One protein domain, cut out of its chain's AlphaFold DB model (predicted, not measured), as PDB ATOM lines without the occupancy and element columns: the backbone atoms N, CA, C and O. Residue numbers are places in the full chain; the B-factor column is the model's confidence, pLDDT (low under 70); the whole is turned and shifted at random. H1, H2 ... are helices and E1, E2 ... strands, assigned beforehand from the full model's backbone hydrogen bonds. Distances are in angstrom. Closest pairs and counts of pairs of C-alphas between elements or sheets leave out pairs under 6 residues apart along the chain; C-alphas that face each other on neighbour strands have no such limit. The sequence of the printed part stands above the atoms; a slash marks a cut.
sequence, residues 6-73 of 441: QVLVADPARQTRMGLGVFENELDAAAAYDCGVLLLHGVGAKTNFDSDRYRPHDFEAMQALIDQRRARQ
ATOM      1  N   GLN A   6     -32.406   6.219   6.914       92.62
ATOM      2  CA  GLN A   6     -33.839   6.432   6.716       92.62
ATOM      3  C   GLN A   6     -34.145   6.763   5.256       92.62
ATOM      4  O   GLN A   6     -33.543   7.665   4.679       92.62
ATOM      5  N   VAL A   7     -35.142   6.085   4.688       94.06
ATOM      6  CA  VAL A   7     -35.603   6.321   3.314       94.06
ATOM      7  C   VAL A   7     -36.841   7.205   3.321       94.06
ATOM      8  O   VAL A   7     -37.860   6.856   3.926       94.06
ATOM      9  N   LEU A   8     -36.761   8.333   2.618       92.19
ATOM     10  CA  LEU A   8     -37.843   9.300   2.441       92.19
ATOM     11  C   LEU A   8     -38.063   9.540   0.946       92.19
ATOM     12  O   LEU A   8     -37.138   9.973   0.266       92.19
ATOM     13  N   VAL A   9     -39.279   9.317   0.449       92.12
ATOM     14  CA  VAL A   9     -39.645   9.542  -0.963       92.12
ATOM     15  C   VAL A   9     -40.768  10.570  -1.054       92.12
ATOM     16  O   VAL A   9     -41.622  10.637  -0.173       92.12
ATOM     17  N   ALA A  10     -40.771  11.410  -2.088       87.88
ATOM     18  CA  ALA A  10     -41.866  12.345  -2.331       87.88
ATOM     19  C   ALA A  10     -43.113  11.591  -2.820       87.88
ATOM     20  O   ALA A  10     -43.070  10.917  -3.840       87.88
ATOM     21  N   ASP A  11     -44.235  11.717  -2.114       86.75
ATOM     22  CA  ASP A  11     -45.521  11.186  -2.558       86.75
ATOM     23  C   ASP A  11     -46.251  12.261  -3.385       86.75
ATOM     24  O   ASP A  11     -46.709  13.253  -2.805       86.75
ATOM     25  N   PRO A  12     -46.392  12.101  -4.716       80.31
ATOM     26  CA  PRO A  12     -47.065  13.087  -5.558       80.31
ATOM     27  C   PRO A  12     -48.561  13.211  -5.252       80.31
ATOM     28  O   PRO A  12     -49.117  14.295  -5.420       80.31
ATOM     29  N   ALA A  13     -49.204  12.154  -4.749       78.50
ATOM     30  CA  ALA A  13     -50.620  12.198  -4.387       78.50
ATOM     31  C   ALA A  13     -50.863  13.058  -3.138       78.50
ATOM     32  O   ALA A  13     -51.925  13.648  -2.979       78.50
ATOM     33  N   ARG A  14     -49.873  13.132  -2.241       72.69
ATOM     34  CA  ARG A  14     -49.976  13.850  -0.960       72.69
ATOM     35  C   ARG A  14     -49.127  15.110  -0.883       72.69
ATOM     36  O   ARG A  14     -49.198  15.819   0.116       72.69
ATOM     37  N   GLN A  15     -48.292  15.354  -1.892       74.25
ATOM     38  CA  GLN A  15     -47.345  16.465  -1.941       74.25
ATOM     39  C   GLN A  15     -46.488  16.579  -0.664       74.25
ATOM     40  O   GLN A  15     -46.188  17.669  -0.179       74.25
ATOM     41  N   THR A  16     -46.104  15.433  -0.097       81.19
ATOM     42  CA  THR A  16     -45.318  15.330   1.141       81.19
ATOM     43  C   THR A  16     -44.271  14.233   1.021       81.19
ATOM     44  O   THR A  16     -44.319  13.416   0.105       81.19
ATOM     45  N   ARG A  17     -43.311  14.191   1.947       86.19
ATOM     46  CA  ARG A  17     -42.335  13.099   2.019       86.19
ATOM     47  C   ARG A  17     -42.906  11.941   2.834       86.19
ATOM     48  O   ARG A  17     -43.320  12.117   3.976       86.19
ATOM     49  N   MET A  18     -42.895  10.749   2.255       87.94
ATOM     50  CA  MET A  18     -43.273   9.497   2.891       87.94
ATOM     51  C   MET A  18     -42.019   8.739   3.328       87.94
ATOM     52  O   MET A  18     -41.143   8.445   2.519       87.94
ATOM     53  N   GLY A  19     -41.944   8.400   4.617       90.69
ATOM     54  CA  GLY A  19     -40.918   7.500   5.138       90.69
ATOM     55  C   GLY A  19     -41.253   6.051   4.822       90.69
ATOM     56  O   GLY A  19     -42.242   5.532   5.344       90.69
ATOM     57  N   LEU A  20     -40.429   5.405   4.000       89.31
ATOM     58  CA  LEU A  20     -40.633   4.013   3.600       89.31
ATOM     59  C   LEU A  20     -40.060   3.065   4.658       89.31
ATOM     60  O   LEU A  20     -40.762   2.171   5.122       89.31
ATOM     61  N   GLY A  21     -38.869   3.338   5.187       89.44
ATOM     62  CA  GLY A  21     -38.270   2.490   6.215       89.44
ATOM     63  C   GLY A  21     -37.004   3.067   6.831       89.44
ATOM     64  O   GLY A  21     -36.541   4.142   6.448       89.44
ATOM     65  N   VAL A  22     -36.476   2.330   7.805       92.94
ATOM     66  CA  VAL A  22     -35.163   2.554   8.411       92.94
ATOM     67  C   VAL A  22     -34.363   1.269   8.221       92.94
ATOM     68  O   VAL A  22     -34.842   0.199   8.589       92.94
ATOM     69  N   PHE A  23     -33.175   1.385   7.644       92.50
ATOM     70  CA  PHE A  23     -32.315   0.288   7.219       92.50
ATOM     71  C   PHE A  23     -30.969   0.372   7.932       92.50
ATOM     72  O   PHE A  23     -30.541   1.444   8.362       92.50
ATOM     73  N   GLU A  24     -30.303  -0.764   8.073       91.88
ATOM     74  CA  GLU A  24     -28.961  -0.821   8.659       91.88
ATOM     75  C   GLU A  24     -27.885  -0.581   7.596       91.88
ATOM     76  O   GLU A  24     -26.899   0.099   7.861       91.88
ATOM     77  N   ASN A  25     -28.135  -1.043   6.368       92.56
ATOM     78  CA  ASN A  25     -27.230  -0.884   5.239       92.56
ATOM     79  C   ASN A  25     -27.671   0.258   4.322       92.56
ATOM     80  O   ASN A  25     -28.853   0.407   4.005       92.56
ATOM     81  N   GLU A  26     -26.695   1.018   3.831       94.38
ATOM     82  CA  GLU A  26     -26.913   2.089   2.856       94.38
ATOM     83  C   GLU A  26     -27.438   1.546   1.520       94.38
ATOM     84  O   GLU A  26     -28.370   2.103   0.946       94.38
ATOM     85  N   LEU A  27     -26.887   0.421   1.049       92.56
ATOM     86  CA  LEU A  27     -27.294  -0.206  -0.212       92.56
ATOM     87  C   LEU A  27     -28.765  -0.641  -0.191       92.56
ATOM     88  O   LEU A  27     -29.481  -0.409  -1.165       92.56
ATOM     89  N   ASP A  28     -29.226  -1.209   0.924       91.19
ATOM     90  CA  ASP A  28     -30.623  -1.624   1.087       91.19
ATOM     91  C   ASP A  28     -31.552  -0.404   1.148       91.19
ATOM     92  O   ASP A  28     -32.629  -0.404   0.551       91.19
ATOM     93  N   ALA A  29     -31.110   0.676   1.807       93.69
ATOM     94  CA  ALA A  29     -31.834   1.942   1.827       93.69
ATOM     95  C   ALA A  29     -31.961   2.554   0.421       93.69
ATOM     96  O   ALA A  29     -33.047   2.979   0.028       93.69
ATOM     97  N   ALA A  30     -30.876   2.569  -0.356       93.88
ATOM     98  CA  ALA A  30     -30.874   3.078  -1.725       93.88
ATOM     99  C   ALA A  30     -31.756   2.226  -2.654       93.88
ATOM    100  O   ALA A  30     -32.539   2.771  -3.430       93.88
ATOM    101  N   ALA A  31     -31.716   0.895  -2.520       92.94
ATOM    102  CA  ALA A  31     -32.592  -0.007  -3.267       92.94
ATOM    103  C   ALA A  31     -34.079   0.228  -2.942       92.94
ATOM    104  O   ALA A  31     -34.911   0.309  -3.848       92.94
ATOM    105  N   ALA A  32     -34.410   0.399  -1.658       93.44
ATOM    106  CA  ALA A  32     -35.764   0.717  -1.219       93.44
ATOM    107  C   ALA A  32     -36.233   2.100  -1.706       93.44
ATOM    108  O   ALA A  32     -37.399   2.257  -2.078       93.44
ATOM    109  N   TYR A  33     -35.339   3.094  -1.724       94.38
ATOM    110  CA  TYR A  33     -35.616   4.421  -2.277       94.38
ATOM    111  C   TYR A  33     -35.955   4.341  -3.767       94.38
ATOM    112  O   TYR A  33     -36.997   4.851  -4.176       94.38
ATOM    113  N   ASP A  34     -35.130   3.653  -4.556       94.62
ATOM    114  CA  ASP A  34     -35.313   3.517  -6.002       94.62
ATOM    115  C   ASP A  34     -36.626   2.801  -6.343       94.62
ATOM    116  O   ASP A  34     -37.390   3.290  -7.176       94.62
ATOM    117  N   CYS A  35     -36.955   1.710  -5.639       92.25
ATOM    118  CA  CYS A  35     -38.250   1.037  -5.783       92.25
ATOM    119  C   CYS A  35     -39.416   1.991  -5.484       92.25
ATOM    120  O   CYS A  35     -40.382   2.054  -6.243       92.25
ATOM    121  N   GLY A  36     -39.326   2.761  -4.395       91.94
ATOM    122  CA  GLY A  36     -40.358   3.728  -4.022       91.94
ATOM    123  C   GLY A  36     -40.524   4.847  -5.051       91.94
ATOM    124  O   GLY A  36     -41.646   5.219  -5.389       91.94
ATOM    125  N   VAL A  37     -39.416   5.360  -5.584       92.06
ATOM    126  CA  VAL A  37     -39.407   6.402  -6.613       92.06
ATOM    127  C   VAL A  37     -39.994   5.890  -7.926       92.06
ATOM    128  O   VAL A  37     -40.843   6.568  -8.499       92.06
ATOM    129  N   LEU A  38     -39.621   4.688  -8.374       92.12
ATOM    130  CA  LEU A  38     -40.174   4.074  -9.584       92.12
ATOM    131  C   LEU A  38     -41.681   3.811  -9.463       92.12
ATOM    132  O   LEU A  38     -42.419   4.047 -10.418       92.12
ATOM    133  N   LEU A  39     -42.160   3.376  -8.294       91.19
ATOM    134  CA  LEU A  39     -43.591   3.147  -8.060       91.19
ATOM    135  C   LEU A  39     -44.402   4.446  -8.013       91.19
ATOM    136  O   LEU A  39     -45.528   4.489  -8.503       91.19
ATOM    137  N   LEU A  40     -43.849   5.510  -7.424       89.31
ATOM    138  CA  LEU A  40     -44.565   6.776  -7.236       89.31
ATOM    139  C   LEU A  40     -44.465   7.719  -8.440       89.31
ATOM    140  O   LEU A  40     -45.410   8.460  -8.705       89.31
ATOM    141  N   HIS A  41     -43.342   7.707  -9.157       87.19
ATOM    142  CA  HIS A  41     -43.051   8.627 -10.261       87.19
ATOM    143  C   HIS A  41     -42.977   7.940 -11.634       87.19
ATOM    144  O   HIS A  41     -42.896   8.628 -12.652       87.19
ATOM    145  N   GLY A  42     -43.045   6.608 -11.681       86.81
ATOM    146  CA  GLY A  42     -43.012   5.818 -12.908       86.81
ATOM    147  C   GLY A  42     -41.602   5.455 -13.383       86.81
ATOM    148  O   GLY A  42     -40.589   5.818 -12.788       86.81
ATOM    149  N   VAL A  43     -41.543   4.736 -14.509       83.44
ATOM    150  CA  VAL A  43     -40.318   4.107 -15.052       83.44
ATOM    151  C   VAL A  43     -39.255   5.124 -15.497       83.44
ATOM    152  O   VAL A  43     -38.077   4.796 -15.566       83.44
ATOM    153  N   GLY A  44     -39.650   6.367 -15.786       82.12
ATOM    154  CA  GLY A  44     -38.729   7.440 -16.180       82.12
ATOM    155  C   GLY A  44     -38.038   8.147 -15.010       82.12
ATOM    156  O   GLY A  44     -37.341   9.138 -15.227       82.12
ATOM    157  N   ALA A  45     -38.268   7.707 -13.774       87.69
ATOM    158  CA  ALA A  45     -37.706   8.358 -12.605       87.69
ATOM    159  C   ALA A  45     -36.204   8.072 -12.458       87.69
ATOM    160  O   ALA A  45     -35.725   6.977 -12.744       87.69
ATOM    161  N   LYS A  46     -35.450   9.076 -11.996       89.50
ATOM    162  CA  LYS A  46     -34.006   8.950 -11.785       89.50
ATOM    163  C   LYS A  46     -33.735   8.101 -10.540       89.50
ATOM    164  O   LYS A  46     -34.019   8.545  -9.428       89.50
ATOM    165  N   THR A  47     -33.167   6.921 -10.746       92.12
ATOM    166  CA  THR A  47     -32.756   5.979  -9.700       92.12
ATOM    167  C   THR A  47     -31.238   5.955  -9.535       92.12
ATOM    168  O   THR A  47     -30.501   6.459 -10.386       92.12
ATOM    169  N   ASN A  48     -30.765   5.398  -8.420       91.75
ATOM    170  CA  ASN A  48     -29.340   5.190  -8.168       91.75
ATOM    171  C   ASN A  48     -28.810   3.957  -8.910       91.75
ATOM    172  O   ASN A  48     -27.669   3.968  -9.371       91.75
ATOM    173  N   PHE A  49     -29.629   2.909  -9.040       92.12
ATOM    174  CA  PHE A  49     -29.296   1.706  -9.803       92.12
ATOM    175  C   PHE A  49     -30.245   1.484 -10.984       92.12
ATOM    176  O   PHE A  49     -31.353   2.023 -11.032       92.12
ATOM    177  N   ASP A  50     -29.810   0.653 -11.932       88.81
ATOM    178  CA  ASP A  50     -30.623   0.273 -13.083       88.81
ATOM    179  C   ASP A  50     -31.883  -0.487 -12.657       88.81
ATOM    180  O   ASP A  50     -31.841  -1.391 -11.817       88.81
ATOM    181  N   SER A  51     -33.006  -0.159 -13.299       83.12
ATOM    182  CA  SER A  51     -34.308  -0.776 -13.008       83.12
ATOM    183  C   SER A  51     -34.327  -2.303 -13.185       83.12
ATOM    184  O   SER A  51     -35.084  -2.985 -12.497       83.12
ATOM    185  N   ASP A  52     -33.448  -2.850 -14.034       85.56
ATOM    186  CA  ASP A  52     -33.289  -4.291 -14.274       85.56
ATOM    187  C   ASP A  52     -32.786  -5.071 -13.049       85.56
ATOM    188  O   ASP A  52     -32.901  -6.298 -13.001       85.56
ATOM    189  N   ARG A  53     -32.220  -4.379 -12.052       87.75
ATOM    190  CA  ARG A  53     -31.699  -5.000 -10.831       87.75
ATOM    191  C   ARG A  53     -32.808  -5.459  -9.880       87.75
ATOM    192  O   ARG A  53     -32.586  -6.395  -9.110       87.75
ATOM    193  N   TYR A  54     -33.971  -4.810  -9.911       87.38
ATOM    194  CA  TYR A  54     -35.055  -5.059  -8.960       87.38
ATOM    195  C   TYR A  54     -35.965  -6.185  -9.430       87.38
ATOM    196  O   TYR A  54     -36.337  -6.271 -10.602       87.38
ATOM    197  N   ARG A  55     -36.360  -7.056  -8.501       88.81
ATOM    198  CA  ARG A  55     -37.278  -8.154  -8.803       88.81
ATOM    199  C   ARG A  55     -38.724  -7.670  -8.671       88.81
ATOM    200  O   ARG A  55     -39.004  -6.804  -7.846       88.81
ATOM    201  N   PRO A  56     -39.682  -8.283  -9.392       87.06
ATOM    202  CA  PRO A  56     -41.106  -7.965  -9.236       87.06
ATOM    203  C   PRO A  56     -41.595  -8.014  -7.779       87.06
ATOM    204  O   PRO A  56     -42.394  -7.181  -7.366       87.06
ATOM    205  N   HIS A  57     -41.058  -8.940  -6.980       87.88
ATOM    206  CA  HIS A  57     -41.400  -9.071  -5.564       87.88
ATOM    207  C   HIS A  57     -41.002  -7.849  -4.718       87.88
ATOM    208  O   HIS A  57     -41.727  -7.485  -3.792       87.88
ATOM    209  N   ASP A  58     -39.893  -7.180  -5.054       87.94
ATOM    210  CA  ASP A  58     -39.438  -5.978  -4.344       87.94
ATOM    211  C   ASP A  58     -40.432  -4.827  -4.559       87.94
ATOM    212  O   ASP A  58     -40.784  -4.100  -3.625       87.94
ATOM    213  N   PHE A  59     -40.965  -4.717  -5.782       89.50
ATOM    214  CA  PHE A  59     -42.013  -3.759  -6.122       89.50
ATOM    215  C   PHE A  59     -43.336  -4.072  -5.426       89.50
ATOM    216  O   PHE A  59     -43.965  -3.158  -4.903       89.50
ATOM    217  N   GLU A  60     -43.758  -5.336  -5.369       89.75
ATOM    218  CA  GLU A  60     -44.987  -5.732  -4.668       89.75
ATOM    219  C   GLU A  60     -44.921  -5.404  -3.171       89.75
ATOM    220  O   GLU A  60     -45.847  -4.800  -2.621       89.75
ATOM    221  N   ALA A  61     -43.810  -5.752  -2.516       88.56
ATOM    222  CA  ALA A  61     -43.594  -5.453  -1.104       88.56
ATOM    223  C   ALA A  61     -43.578  -3.938  -0.846       88.56
ATOM    224  O   ALA A  61     -44.213  -3.456   0.098       88.56
ATOM    225  N   MET A  62     -42.899  -3.174  -1.707       91.69
ATOM    226  CA  MET A  62     -42.831  -1.719  -1.588       91.69
ATOM    227  C   MET A  62     -44.181  -1.046  -1.870       91.69
ATOM    228  O   MET A  62     -44.574  -0.126  -1.152       91.69
ATOM    229  N   GLN A  63     -44.935  -1.526  -2.858       91.50
ATOM    230  CA  GLN A  63     -46.271  -1.027  -3.177       91.50
ATOM    231  C   GLN A  63     -47.233  -1.265  -2.009       91.50
ATOM    232  O   GLN A  63     -47.899  -0.334  -1.558       91.50
ATOM    233  N   ALA A  64     -47.240  -2.477  -1.444       88.50
ATOM    234  CA  ALA A  64     -48.046  -2.794  -0.268       88.50
ATOM    235  C   ALA A  64     -47.688  -1.904   0.934       88.50
ATOM    236  O   ALA A  64     -48.572  -1.481   1.681       88.50
ATOM    237  N   LEU A  65     -46.404  -1.578   1.109       89.44
ATOM    238  CA  LEU A  65     -45.940  -0.661   2.145       89.44
ATOM    239  C   LEU A  65     -46.428   0.773   1.909       89.44
ATOM    240  O   LEU A  65     -46.906   1.405   2.851       89.44
ATOM    241  N   ILE A  66     -46.350   1.281   0.676       88.06
ATOM    242  CA  ILE A  66     -46.870   2.603   0.294       88.06
ATOM    243  C   ILE A  66     -48.377   2.671   0.547       88.06
ATOM    244  O   ILE A  66     -48.851   3.597   1.210       88.06
ATOM    245  N   ASP A  67     -49.132   1.674   0.094       85.75
ATOM    246  CA  ASP A  67     -50.584   1.625   0.270       85.75
ATOM    247  C   ASP A  67     -50.962   1.517   1.744       85.75
ATOM    248  O   ASP A  67     -51.851   2.222   2.223       85.75
ATOM    249  N   GLN A  68     -50.226   0.715   2.512       83.31
ATOM    250  CA  GLN A  68     -50.389   0.632   3.954       83.31
ATOM    251  C   GLN A  68     -50.066   1.964   4.641       83.31
ATOM    252  O   GLN A  68     -50.796   2.368   5.543       83.31
ATOM    253  N   ARG A  69     -49.003   2.673   4.249       82.69
ATOM    254  CA  ARG A  69     -48.664   4.003   4.786       82.69
ATOM    255  C   ARG A  69     -49.734   5.030   4.433       82.69
ATOM    256  O   ARG A  69     -50.073   5.865   5.273       82.69
ATOM    257  N   ARG A  70     -50.308   4.938   3.232       79.31
ATOM    258  CA  ARG A  70     -51.439   5.769   2.824       79.31
ATOM    259  C   ARG A  70     -52.679   5.457   3.666       79.31
ATOM    260  O   ARG A  70     -53.259   6.380   4.234       79.31
ATOM    261  N   ALA A  71     -53.017   4.188   3.848       70.75
ATOM    262  CA  ALA A  71     -54.179   3.759   4.625       70.75
ATOM    263  C   ALA A  71     -54.041   4.013   6.139       70.75
ATOM    264  O   ALA A  71     -55.011   4.370   6.798       70.75
ATOM    265  N   ARG A  72     -52.840   3.852   6.713       64.31
ATOM    266  CA  ARG A  72     -52.601   3.942   8.168       64.31
ATOM    267  C   ARG A  72     -52.686   5.353   8.739       64.31
ATOM    268  O   ARG A  72     -52.759   5.485   9.957       64.31
ATOM    269  N   GLN A  73     -52.617   6.398   7.915       60.50
ATOM    270  CA  GLN A  73     -52.423   7.749   8.449       60.50
ATOM    271  C   GLN A  73     -53.699   8.483   8.854       60.50
ATOM    272  O   GLN A  73     -53.586   9.401   9.659       60.50
TER     273      GLN A  73
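What this domain is: This is residues 6 to 73 of the 441 residues of the protein "Hypothetical protein" of Polarella glacialis (UniProt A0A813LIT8). A two-stranded hairpin, E1 and E2, has the helix H1 packed along it, running nearly the same way as E1, and a second helix, H2, crosses H1 at a large angle. A long loop, residues 42 to 55, leads from the end of H1 to the start of H2. The printed part has 68 residues, with two named strands and then two named helices in the order E1, E2, H1, H2; the sheet has the order E1 - E2 and is antiparallel, and the class is mixed, helices and strands. The whole is compact, with a radius of gyration of the C-alphas of 11.2 A, and rounded, spanning 31 by 28 by 20 A.

How they stand to each other: E1, residues 6 to 11, and E2, residues 16 to 23, form a hairpin of antiparallel neighbours, with 153 degrees between their directions. N 9 and O 18 are 2.9 A apart and N 18 and O 9 are 2.7 A apart, both within hydrogen-bond range. H1, residues 26 to 41, has 12 pairs of C-alphas within 8 A of E1, the closest being those of Val 7 and Tyr 33, 5.9 A apart. With E2 it has 6 such pairs, the closest being the C-alphas of Phe 23 and Ala 29, 5.7 A apart. H2, residues 56 to 72, touches H1, which meets it with residues 32 to 39 alone; the closest C-alphas are those of Cys 35 and Phe 59, 6.1 A apart. Their lines are about perpendicular, but only just, at 73 degrees. H2 and E2 have 3 pairs of C-alphas within 8 A, the closest those of Leu 20 and Ile 66, 7.2 A apart, while H2 and E1 are apart. In H1 and H2 every O i to N i+4 pair is within hydrogen-bond range.

Where its parts are: E1 begins at C-alpha 6, (-33.839, 6.432, 6.716), and is 15.7 A long from first to last C-alpha. E2 is 20.8 A long. H1 begins at C-alpha 26, (-26.913, 2.089, 2.856), and is 21.8 A long. H2, the longest helix with 17 residues, is 24.0 A long and ends at C-alpha 72, (-52.601, 3.942, 8.168).

The domain as a whole: The two C-alphas farthest apart are those of Asp 52 and Gln 73, at 32.1 A. The printed part has no cut. The links from E1 to E2 and from E2 to H1 are tight, and the link from H1 to H2 is long, 14 residues whose C-alphas lie 10 to 15 A from the mean of all C-alphas. The mean pLDDT of the printed part is 87.6, and the model's confidence is low, under 70, at residues 72 to 73.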